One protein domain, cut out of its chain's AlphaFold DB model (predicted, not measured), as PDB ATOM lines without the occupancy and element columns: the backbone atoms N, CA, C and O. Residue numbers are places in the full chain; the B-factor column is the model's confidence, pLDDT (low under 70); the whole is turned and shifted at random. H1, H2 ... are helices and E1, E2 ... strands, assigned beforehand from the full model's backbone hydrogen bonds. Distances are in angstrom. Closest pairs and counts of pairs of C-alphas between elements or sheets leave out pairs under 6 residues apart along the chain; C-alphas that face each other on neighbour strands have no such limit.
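This is residues 3 to 79 of the 82 residues of an uncharacterized protein of uncultured Clostridium sp (UniProt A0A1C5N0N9). What shape do these atoms make? The long helix H3 packs on a two-stranded antiparallel ribbon, E1 beside E2, while the short helix H2 crosses H3 near E1. H1 sits farther out, near H2 but touching no helix. What is it built of? The printed part has 77 residues, with three named helices and two named strands in the order E1, H1, H2, H3, E2; the class is mixed, helices and strands. It is compact, with a radius of gyration of the C-alphas of 12.3 A and spans of 34 by 28 by 19 A.

Where does each element run? E1 is residues 3 to 8, from C-alpha 3 at (147.399, 170.554, 118.378), 16.8 A long; H1 is residues 19 to 29, 15.2 A, and H2 residues 33 to 40, 10.8 A. Which come last? H3 is residues 49 to 65, 24.1 A, and E2 residues 72 to 78, 20.3 A, ending at C-alpha 78 at (141.678, 168.351, 120.547).

How do the strands pair? E1 and E2 are antiparallel at 151 degrees, with N 5 and O 75 within hydrogen-bond range at 2.9 A. What is near E1? Its closest C-alphas to H3 are Cys 4 and Glu 57, 5.8 A apart. How do the helices stand? H2 and H3 touch, about perpendicular at 78 degrees, closest at the C-alphas of Val 40 and Ala 59, 5.5 A; H3 does so with residues 56 to 63 alone. H1 and H2 are close but not clearly touching, with the C-alphas of Asp 26 and Ser 33 6.8 A apart; H1 and H3 are apart. In H1, H2 and H3 every O i to N i+4 pair is within hydrogen-bond range.

How large is it? The two C-alphas farthest apart, Asp 10 and Gln 46, are 35.1 A apart. Are there cuts or long links? The printed part has no cut and no long link; H1 to H2 is tight. Is confidence low? The mean pLDDT of the printed part is 96.6, and no printed residue is under 70.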
ATOM      1  N   LYS A   3     145.952 170.357 118.211       93.62
ATOM      2  CA  LYS A   3     147.399 170.554 118.378       93.62
ATOM      3  C   LYS A   3     148.126 169.236 118.138       93.62
ATOM      4  O   LYS A   3     147.577 168.170 118.428       93.62
ATOM      5  N   CYS A   4     149.360 169.323 117.658       96.50
ATOM      6  CA  CYS A   4     150.234 168.187 117.385       96.50
ATOM      7  C   CYS A   4     151.516 168.304 118.219       96.50
ATOM      8  O   CYS A   4     152.023 169.406 118.406       96.50
ATOM      9  N   ALA A   5     152.051 167.175 118.685       97.12
ATOM     10  CA  ALA A   5     153.349 167.116 119.355       97.12
ATOM     11  C   ALA A   5     154.182 165.929 118.848       97.12
ATOM     12  O   ALA A   5     153.644 164.877 118.483       97.12
ATOM     13  N   LEU A   6     155.503 166.125 118.821       98.12
ATOM     14  CA  LEU A   6     156.489 165.079 118.567       98.12
ATOM     15  C   LEU A   6     156.773 164.348 119.880       98.12
ATOM     16  O   LEU A   6     157.063 164.988 120.882       98.12
ATOM     17  N   THR A   7     156.728 163.023 119.872       98.06
ATOM     18  CA  THR A   7     157.198 162.184 120.982       98.06
ATOM     19  C   THR A   7     158.002 161.010 120.431       98.06
ATOM     20  O   THR A   7     158.068 160.819 119.214       98.06
ATOM     21  N   THR A   8     158.597 160.204 121.304       97.94
ATOM     22  CA  THR A   8     159.223 158.935 120.931       97.94
ATOM     23  C   THR A   8     158.340 157.749 121.304       97.94
ATOM     24  O   THR A   8     157.455 157.845 122.154       97.94
ATOM     25  N   ILE A   9     158.543 156.610 120.639       97.62
ATOM     26  CA  ILE A   9     157.735 155.397 120.846       97.62
ATOM     27  C   ILE A   9     157.889 154.841 122.269       97.62
ATOM     28  O   ILE A   9     156.958 154.230 122.793       97.62
ATOM     29  N   ASP A  10     159.051 155.041 122.890       97.75
ATOM     30  CA  ASP A  10     159.393 154.533 124.218       97.75
ATOM     31  C   ASP A  10     159.060 155.497 125.365       97.75
ATOM     32  O   ASP A  10     159.159 155.091 126.524       97.75
ATOM     33  N   ASN A  11     158.660 156.739 125.073       97.88
ATOM     34  CA  ASN A  11     158.300 157.708 126.101       97.88
ATOM     35  C   ASN A  11     156.897 157.392 126.657       97.88
ATOM     36  O   ASN A  11     155.917 157.450 125.909       97.88
ATOM     37  N   PRO A  12     156.769 157.036 127.951       97.75
ATOM     38  CA  PRO A  12     155.492 156.618 128.527       97.75
ATOM     39  C   PRO A  12     154.587 157.795 128.918       97.75
ATOM     40  O   PRO A  12     153.459 157.565 129.352       97.75
ATOM     41  N   PHE A  13     155.082 159.028 128.824       98.12
ATOM     42  CA  PHE A  13     154.393 160.225 129.288       98.12
ATOM     43  C   PHE A  13     153.713 160.957 128.132       98.12
ATOM     44  O   PHE A  13     154.225 161.003 127.012       98.12
ATOM     45  N   ASP A  14     152.558 161.552 128.416       96.38
ATOM     46  CA  ASP A  14     151.861 162.395 127.449       96.38
ATOM     47  C   ASP A  14     152.530 163.785 127.351       96.38
ATOM     48  O   ASP A  14     152.708 164.443 128.380       96.38
ATOM     49  N   PRO A  15     152.909 164.268 126.152       96.62
ATOM     50  CA  PRO A  15     153.592 165.554 126.002       96.62
ATOM     51  C   PRO A  15     152.689 166.774 126.237       96.62
ATOM     52  O   PRO A  15     153.209 167.878 126.374       96.62
ATOM     53  N   PHE A  16     151.365 166.615 126.279       95.50
ATOM     54  CA  PHE A  16     150.432 167.698 126.588       95.50
ATOM     55  C   PHE A  16     150.127 167.753 128.088       95.50
ATOM     56  O   PHE A  16     150.235 168.815 128.696       95.50
ATOM     57  N   ASP A  17     149.790 166.612 128.694       95.94
ATOM     58  CA  ASP A  17     149.327 166.560 130.088       95.94
ATOM     59  C   ASP A  17     150.466 166.317 131.100       95.94
ATOM     60  O   ASP A  17     150.354 166.683 132.271       95.94
ATOM     61  N   GLN A  18     151.574 165.699 130.672       97.56
ATOM     62  CA  GLN A  18     152.706 165.294 131.520       97.56
ATOM     63  C   GLN A  18     154.044 165.839 130.997       97.56
ATOM     64  O   GLN A  18     155.072 165.159 131.082       97.56
ATOM     65  N   PHE A  19     154.039 167.074 130.480       97.31
ATOM     66  CA  PHE A  19     155.177 167.675 129.776       97.31
ATOM     67  C   PHE A  19     156.508 167.567 130.533       97.31
ATOM     68  O   PHE A  19     157.497 167.158 129.939       97.31
ATOM     69  N   ASP A  20     156.549 167.852 131.838       98.12
ATOM     70  CA  ASP A  20     157.806 167.797 132.603       98.12
ATOM     71  C   ASP A  20     158.411 166.384 132.638       98.12
ATOM     72  O   ASP A  20     159.614 166.209 132.454       98.12
ATOM     73  N   GLN A  21     157.582 165.355 132.846       98.44
ATOM     74  CA  GLN A  21     158.033 163.959 132.874       98.44
ATOM     75  C   GLN A  21     158.451 163.497 131.477       98.44
ATOM     76  O   GLN A  21     159.488 162.852 131.315       98.44
ATOM     77  N   TRP A  22     157.656 163.876 130.475       98.50
ATOM     78  CA  TRP A  22     157.940 163.631 129.070       98.50
ATOM     79  C   TRP A  22     159.284 164.243 128.653       98.50
ATOM     80  O   TRP A  22     160.119 163.544 128.080       98.50
ATOM     81  N   TYR A  23     159.517 165.512 128.995       98.12
ATOM     82  CA  TYR A  23     160.705 166.273 128.621       98.12
ATOM     83  C   TYR A  23     161.960 165.741 129.314       98.12
ATOM     84  O   TYR A  23     162.991 165.569 128.669       98.12
ATOM     85  N   MET A  24     161.875 165.401 130.604       98.25
ATOM     86  CA  MET A  24     163.005 164.804 131.324       98.25
ATOM     87  C   MET A  24     163.391 163.439 130.748       98.25
ATOM     88  O   MET A  24     164.575 163.188 130.538       98.25
ATOM     89  N   PHE A  25     162.416 162.583 130.421       98.38
ATOM     90  CA  PHE A  25     162.697 161.309 129.753       98.38
ATOM     91  C   PHE A  25     163.387 161.520 128.397       98.38
ATOM     92  O   PHE A  25     164.365 160.841 128.085       98.38
ATOM     93  N   ASP A  26     162.888 162.468 127.602       98.06
ATOM     94  CA  ASP A  26     163.431 162.797 126.284       98.06
ATOM     95  C   ASP A  26     164.892 163.282 126.358       98.06
ATOM     96  O   ASP A  26     165.745 162.823 125.589       98.06
ATOM     97  N   LEU A  27     165.200 164.141 127.337       97.50
ATOM     98  CA  LEU A  27     166.553 164.624 127.616       97.50
ATOM     99  C   LEU A  27     167.483 163.516 128.123       97.50
ATOM    100  O   LEU A  27     168.596 163.381 127.614       97.50
ATOM    101  N   ASP A  28     167.034 162.698 129.078       97.75
ATOM    102  CA  ASP A  28     167.828 161.605 129.658       97.75
ATOM    103  C   ASP A  28     168.201 160.544 128.611       97.75
ATOM    104  O   ASP A  28     169.284 159.953 128.656       97.75
ATOM    105  N   LYS A  29     167.313 160.305 127.639       96.69
ATOM    106  CA  LYS A  29     167.572 159.435 126.482       96.69
ATOM    107  C   LYS A  29     168.416 160.102 125.398       96.69
ATOM    108  O   LYS A  29     168.936 159.406 124.527       96.69
ATOM    109  N   GLY A  30     168.571 161.423 125.452       96.88
ATOM    110  CA  GLY A  30     169.322 162.209 124.480       96.88
ATOM    111  C   GLY A  30     168.589 162.444 123.159       96.88
ATOM    112  O   GLY A  30     169.237 162.830 122.183       96.88
ATOM    113  N   TYR A  31     167.269 162.242 123.101       97.06
ATOM    114  CA  TYR A  31     166.485 162.469 121.882       97.06
ATOM    115  C   TYR A  31     166.400 163.958 121.529       97.06
ATOM    116  O   TYR A  31     166.565 164.324 120.366       97.06
ATOM    117  N   ASN A  32     166.239 164.828 122.533       97.06
ATOM    118  CA  ASN A  32     166.132 166.280 122.363       97.06
ATOM    119  C   ASN A  32     165.049 166.676 121.334       97.06
ATOM    120  O   ASN A  32     165.271 167.544 120.480       97.06
ATOM    121  N   SER A  33     163.881 166.033 121.409       96.88
ATOM    122  CA  SER A  33     162.787 166.127 120.436       96.88
ATOM    123  C   SER A  33     162.315 167.567 120.221       96.88
ATOM    124  O   SER A  33     162.120 167.969 119.077       96.88
ATOM    125  N   CYS A  34     162.212 168.386 121.278       96.50
ATOM    126  CA  CYS A  34     161.859 169.808 121.146       96.50
ATOM    127  C   CYS A  34     162.880 170.584 120.309       96.50
ATOM    128  O   CYS A  34     162.505 171.308 119.394       96.50
ATOM    129  N   SER A  35     164.175 170.420 120.591       96.81
ATOM    130  CA  SER A  35     165.230 171.108 119.840       96.81
ATOM    131  C   SER A  35     165.340 170.600 118.407       96.81
ATOM    132  O   SER A  35     165.770 171.338 117.527       96.81
ATOM    133  N   TYR A  36     165.015 169.330 118.159       97.50
ATOM    134  CA  TYR A  36     164.951 168.817 116.798       97.50
ATOM    135  C   TYR A  36     163.780 169.423 116.030       97.50
ATOM    136  O   TYR A  36     163.990 169.936 114.932       97.50
ATOM    137  N   LEU A  37     162.591 169.436 116.632       97.38
ATOM    138  CA  LEU A  37     161.405 170.045 116.047       97.38
ATOM    139  C   LEU A  37     161.625 171.529 115.725       97.38
ATOM    140  O   LEU A  37     161.362 171.930 114.598       97.38
ATOM    141  N   ASP A  38     162.201 172.293 116.656       96.75
ATOM    142  CA  ASP A  38     162.509 173.722 116.487       96.75
ATOM    143  C   ASP A  38     163.374 174.000 115.244       96.75
ATOM    144  O   ASP A  38     163.096 174.915 114.473       96.75
ATOM    145  N   ARG A  39     164.369 173.144 114.964       96.81
ATOM    146  CA  ARG A  39     165.227 173.277 113.769       96.81
ATOM    147  C   ARG A  39     164.502 173.010 112.450       96.81
ATOM    148  O   ARG A  39     164.973 173.468 111.411       96.81
ATOM    149  N   VAL A  40     163.439 172.208 112.472       97.19
ATOM    150  CA  VAL A  40     162.685 171.800 111.274       97.19
ATOM    151  C   VAL A  40     161.473 172.708 111.051       97.19
ATOM    152  O   VAL A  40     161.061 172.930 109.912       97.19
ATOM    153  N   SER A  41     160.894 173.242 112.125       96.56
ATOM    154  CA  SER A  41     159.759 174.156 112.060       96.56
ATOM    155  C   SER A  41     160.167 175.561 111.623       96.56
ATOM    156  O   SER A  41     161.259 176.042 111.917       96.56
ATOM    157  N   HIS A  42     159.258 176.244 110.932       94.88
ATOM    158  CA  HIS A  42     159.434 177.632 110.500       94.88
ATOM    159  C   HIS A  42     158.368 178.527 111.133       94.88
ATOM    160  O   HIS A  42     157.619 179.213 110.442       94.88
ATOM    161  N   THR A  43     158.283 178.487 112.463       95.00
ATOM    162  CA  THR A  43     157.369 179.332 113.233       95.00
ATOM    163  C   THR A  43     157.883 180.764 113.337       95.00
ATOM    164  O   THR A  43     159.084 181.026 113.249       95.00
ATOM    165  N   SER A  44     156.973 181.711 113.536       94.94
ATOM    166  CA  SER A  44     157.305 183.128 113.688       94.94
ATOM    167  C   SER A  44     156.210 183.858 114.455       94.94
ATOM    168  O   SER A  44     155.026 183.560 114.296       94.94
ATOM    169  N   ASP A  45     156.602 184.886 115.210       94.00
ATOM    170  CA  ASP A  45     155.680 185.796 115.903       94.00
ATOM    171  C   ASP A  45     154.810 186.617 114.931       94.00
ATOM    172  O   ASP A  45     153.854 187.273 115.339       94.00
ATOM    173  N   GLN A  46     155.151 186.618 113.636       96.00
ATOM    174  CA  GLN A  46     154.369 187.267 112.577       96.00
ATOM    175  C   GLN A  46     153.249 186.378 112.016       96.00
ATOM    176  O   GLN A  46     152.398 186.887 111.287       96.00
ATOM    177  N   LEU A  47     153.267 185.075 112.313       94.94
ATOM    178  CA  LEU A  47     152.265 184.111 111.861       94.94
ATOM    179  C   LEU A  47     151.116 184.008 112.869       94.94
ATOM    180  O   LEU A  47     151.301 184.225 114.069       94.94
ATOM    181  N   SER A  48     149.926 183.639 112.389       95.12
ATOM    182  CA  SER A  48     148.804 183.306 113.273       95.12
ATOM    183  C   SER A  48     149.101 182.042 114.089       95.12
ATOM    184  O   SER A  48     149.977 181.245 113.745       95.12
ATOM    185  N   GLU A  49     148.361 181.822 115.178       91.88
ATOM    186  CA  GLU A  49     148.499 180.588 115.961       91.88
ATOM    187  C   GLU A  49     148.210 179.351 115.096       91.88
ATOM    188  O   GLU A  49     148.967 178.386 115.121       91.88
ATOM    189  N   GLU A  50     147.179 179.409 114.249       93.19
ATOM    190  CA  GLU A  50     146.834 178.318 113.336       93.19
ATOM    191  C   GLU A  50     147.896 178.080 112.258       93.19
ATOM    192  O   GLU A  50     148.066 176.950 111.804       93.19
ATOM    193  N   GLU A  51     148.572 179.130 111.792       95.38
ATOM    194  CA  GLU A  51     149.674 179.004 110.835       95.38
ATOM    195  C   GLU A  51     150.895 178.354 111.486       95.38
ATOM    196  O   GLU A  51     151.450 177.410 110.923       95.38
ATOM    197  N   ASN A  52     151.249 178.787 112.699       96.00
ATOM    198  CA  ASN A  52     152.304 178.155 113.486       96.00
ATOM    199  C   ASN A  52     151.978 176.681 113.778       96.00
ATOM    200  O   ASN A  52     152.834 175.822 113.589       96.00
ATOM    201  N   ASP A  53     150.736 176.356 114.144       95.25
ATOM    202  CA  ASP A  53     150.311 174.973 114.392       95.25
ATOM    203  C   ASP A  53     150.429 174.081 113.153       95.25
ATOM    204  O   ASP A  53     150.869 172.934 113.252       95.25
ATOM    205  N   ARG A  54     150.066 174.603 111.972       95.75
ATOM    206  CA  ARG A  54     150.239 173.881 110.702       95.75
ATOM    207  C   ARG A  54     151.711 173.652 110.385       95.75
ATOM    208  O   ARG A  54     152.054 172.570 109.912       95.75
ATOM    209  N   GLU A  55     152.575 174.632 110.646       97.00
ATOM    210  CA  GLU A  55     154.015 174.463 110.439       97.00
ATOM    211  C   GLU A  55     154.636 173.461 111.410       97.00
ATOM    212  O   GLU A  55     155.476 172.654 111.008       97.00
ATOM    213  N   ILE A  56     154.183 173.443 112.664       97.12
ATOM    214  CA  ILE A  56     154.579 172.422 113.636       97.12
ATOM    215  C   ILE A  56     154.128 171.033 113.173       97.12
ATOM    216  O   ILE A  56     154.937 170.106 113.163       97.12
ATOM    217  N   GLU A  57     152.876 170.868 112.734       97.69
ATOM    218  CA  GLU A  57     152.400 169.583 112.210       97.69
ATOM    219  C   GLU A  57     153.207 169.127 110.986       97.69
ATOM    220  O   GLU A  57     153.650 167.976 110.940       97.69
ATOM    221  N   ARG A  58     153.464 170.031 110.031       97.88
ATOM    222  CA  ARG A  58     154.290 169.753 108.849       97.88
ATOM    223  C   ARG A  58     155.695 169.294 109.244       97.88
ATOM    224  O   ARG A  58     156.199 168.327 108.675       97.88
ATOM    225  N   ALA A  59     156.322 169.970 110.205       98.38
ATOM    226  CA  ALA A  59     157.656 169.628 110.687       98.38
ATOM    227  C   ALA A  59     157.689 168.250 111.370       98.38
ATOM    228  O   ALA A  59     158.595 167.460 111.112       98.38
ATOM    229  N   ILE A  60     156.676 167.920 112.177       98.31
ATOM    230  CA  ILE A  60     156.536 166.590 112.792       98.31
ATOM    231  C   ILE A  60     156.395 165.505 111.718       98.31
ATOM    232  O   ILE A  60     157.068 164.475 111.788       98.31
ATOM    233  N   ASP A  61     155.546 165.732 110.716       98.19
ATOM    234  CA  ASP A  61     155.336 164.777 109.626       98.19
ATOM    235  C   ASP A  61     156.607 164.570 108.796       98.19
ATOM    236  O   ASP A  61     156.893 163.452 108.371       98.19
ATOM    237  N   GLU A  62     157.406 165.621 108.599       98.19
ATOM    238  CA  GLU A  62     158.709 165.524 107.943       98.19
ATOM    239  C   GLU A  62     159.703 164.688 108.758       98.19
ATOM    240  O   GLU A  62     160.332 163.783 108.206       98.19
ATOM    241  N   ILE A  63     159.796 164.935 110.069       98.06
ATOM    242  CA  ILE A  63     160.651 164.164 110.980       98.06
ATOM    243  C   ILE A  63     160.305 162.676 110.904       98.06
ATOM    244  O   ILE A  63     161.196 161.850 110.712       98.06
ATOM    245  N   ILE A  64     159.019 162.334 110.987       97.88
ATOM    246  CA  ILE A  64     158.552 160.941 110.946       97.88
ATOM    247  C   ILE A  64     158.770 160.323 109.564       97.88
ATOM    248  O   ILE A  64     159.183 159.171 109.457       97.88
ATOM    249  N   LYS A  65     158.537 161.079 108.484       97.62
ATOM    250  CA  LYS A  65     158.743 160.603 107.109       97.62
ATOM    251  C   LYS A  65     160.181 160.143 106.861       97.62
ATOM    252  O   LYS A  65     160.387 159.206 106.089       97.62
ATOM    253  N   TYR A  66     161.158 160.806 107.477       97.38
ATOM    254  CA  TYR A  66     162.579 160.491 107.326       97.38
ATOM    255  C   TYR A  66     163.162 159.681 108.499       97.38
ATOM    256  O   TYR A  66     164.366 159.412 108.519       97.38
ATOM    257  N   ASP A  67     162.327 159.230 109.436       97.00
ATOM    258  CA  ASP A  67     162.734 158.405 110.572       97.00
ATOM    259  C   ASP A  67     162.806 156.912 110.213       97.00
ATOM    260  O   ASP A  67     161.898 156.118 110.455       97.00
ATOM    261  N   PHE A  68     163.940 156.504 109.648       95.81
ATOM    262  CA  PHE A  68     164.199 155.104 109.299       95.81
ATOM    263  C   PHE A  68     164.391 154.184 110.520       95.81
ATOM    264  O   PHE A  68     164.363 152.962 110.363       95.81
ATOM    265  N   MET A  69     164.624 154.743 111.713       96.50
ATOM    266  CA  MET A  69     164.829 153.980 112.948       96.50
ATOM    267  C   MET A  69     163.524 153.729 113.706       96.50
ATOM    268  O   MET A  69     163.527 152.927 114.639       96.50
ATOM    269  N   ASN A  70     162.426 154.367 113.286       95.81
ATOM    270  CA  ASN A  70     161.116 154.269 113.921       95.81
ATOM    271  C   ASN A  70     161.202 154.600 115.423       95.81
ATOM    272  O   ASN A  70     160.801 153.813 116.278       95.81
ATOM    273  N   ILE A  71     161.802 155.750 115.723       97.81
ATOM    274  CA  ILE A  71     161.952 156.338 117.054       97.81
ATOM    275  C   ILE A  71     160.770 157.258 117.364       97.81
ATOM    276  O   ILE A  71     160.285 157.254 118.493       97.81
ATOM    277  N   TYR A  72     160.312 158.044 116.390       98.25
ATOM    278  CA  TYR A  72     159.392 159.158 116.592       98.25
ATOM    279  C   TYR A  72     157.938 158.802 116.287       98.25
ATOM    280  O   TYR A  72     157.615 157.968 115.441       98.25
ATOM    281  N   LYS A  73     157.029 159.496 116.970       97.44
ATOM    282  CA  LYS A  73     155.582 159.363 116.827       97.44
ATOM    283  C   LYS A  73     154.916 160.733 116.941       97.44
ATOM    284  O   LYS A  73     155.258 161.526 117.814       97.44
ATOM    285  N   LYS A  74     153.909 160.979 116.095       97.75
ATOM    286  CA  LYS A  74     153.001 162.132 116.208       97.75
ATOM    287  C   LYS A  74     151.870 161.797 117.174       97.75
ATOM    288  O   LYS A  74     151.239 160.744 117.051       97.75
ATOM    289  N   VAL A  75     151.581 162.704 118.098       96.88
ATOM    290  CA  VAL A  75     150.368 162.675 118.924       96.88
ATOM    291  C   VAL A  75     149.560 163.944 118.703       96.88
ATOM    292  O   VAL A  75     150.122 164.995 118.391       96.88
ATOM    293  N   THR A  76     148.239 163.841 118.826       96.19
ATOM    294  CA  THR A  76     147.320 164.957 118.591       96.19
ATOM    295  C   THR A  76     146.357 165.129 119.759       96.19
ATOM    296  O   THR A  76     145.890 164.147 120.337       96.19
ATOM    297  N   GLN A  77     146.039 166.378 120.100       94.56
ATOM    298  CA  GLN A  77     145.085 166.715 121.156       94.56
ATOM    299  C   GLN A  77     144.045 167.705 120.628       94.56
ATOM    300  O   GLN A  77     144.369 168.703 119.984       94.56
ATOM    301  N   THR A  78     142.766 167.425 120.889       91.88
ATOM    302  CA  THR A  78     141.678 168.351 120.547       91.88
ATOM    303  C   THR A  78     141.483 169.341 121.685       91.88
ATOM    304  O   THR A  78     140.929 168.995 122.727       91.88
ATOM    305  N   ILE A  79     141.873 170.591 121.462       82.38
ATOM    306  CA  ILE A  79     141.605 171.690 122.383       82.38
ATOM    307  C   ILE A  79     140.171 172.170 122.164       82.38
ATOM    308  O   ILE A  79     139.803 172.625 121.070       82.38
TER     309      ILE A  79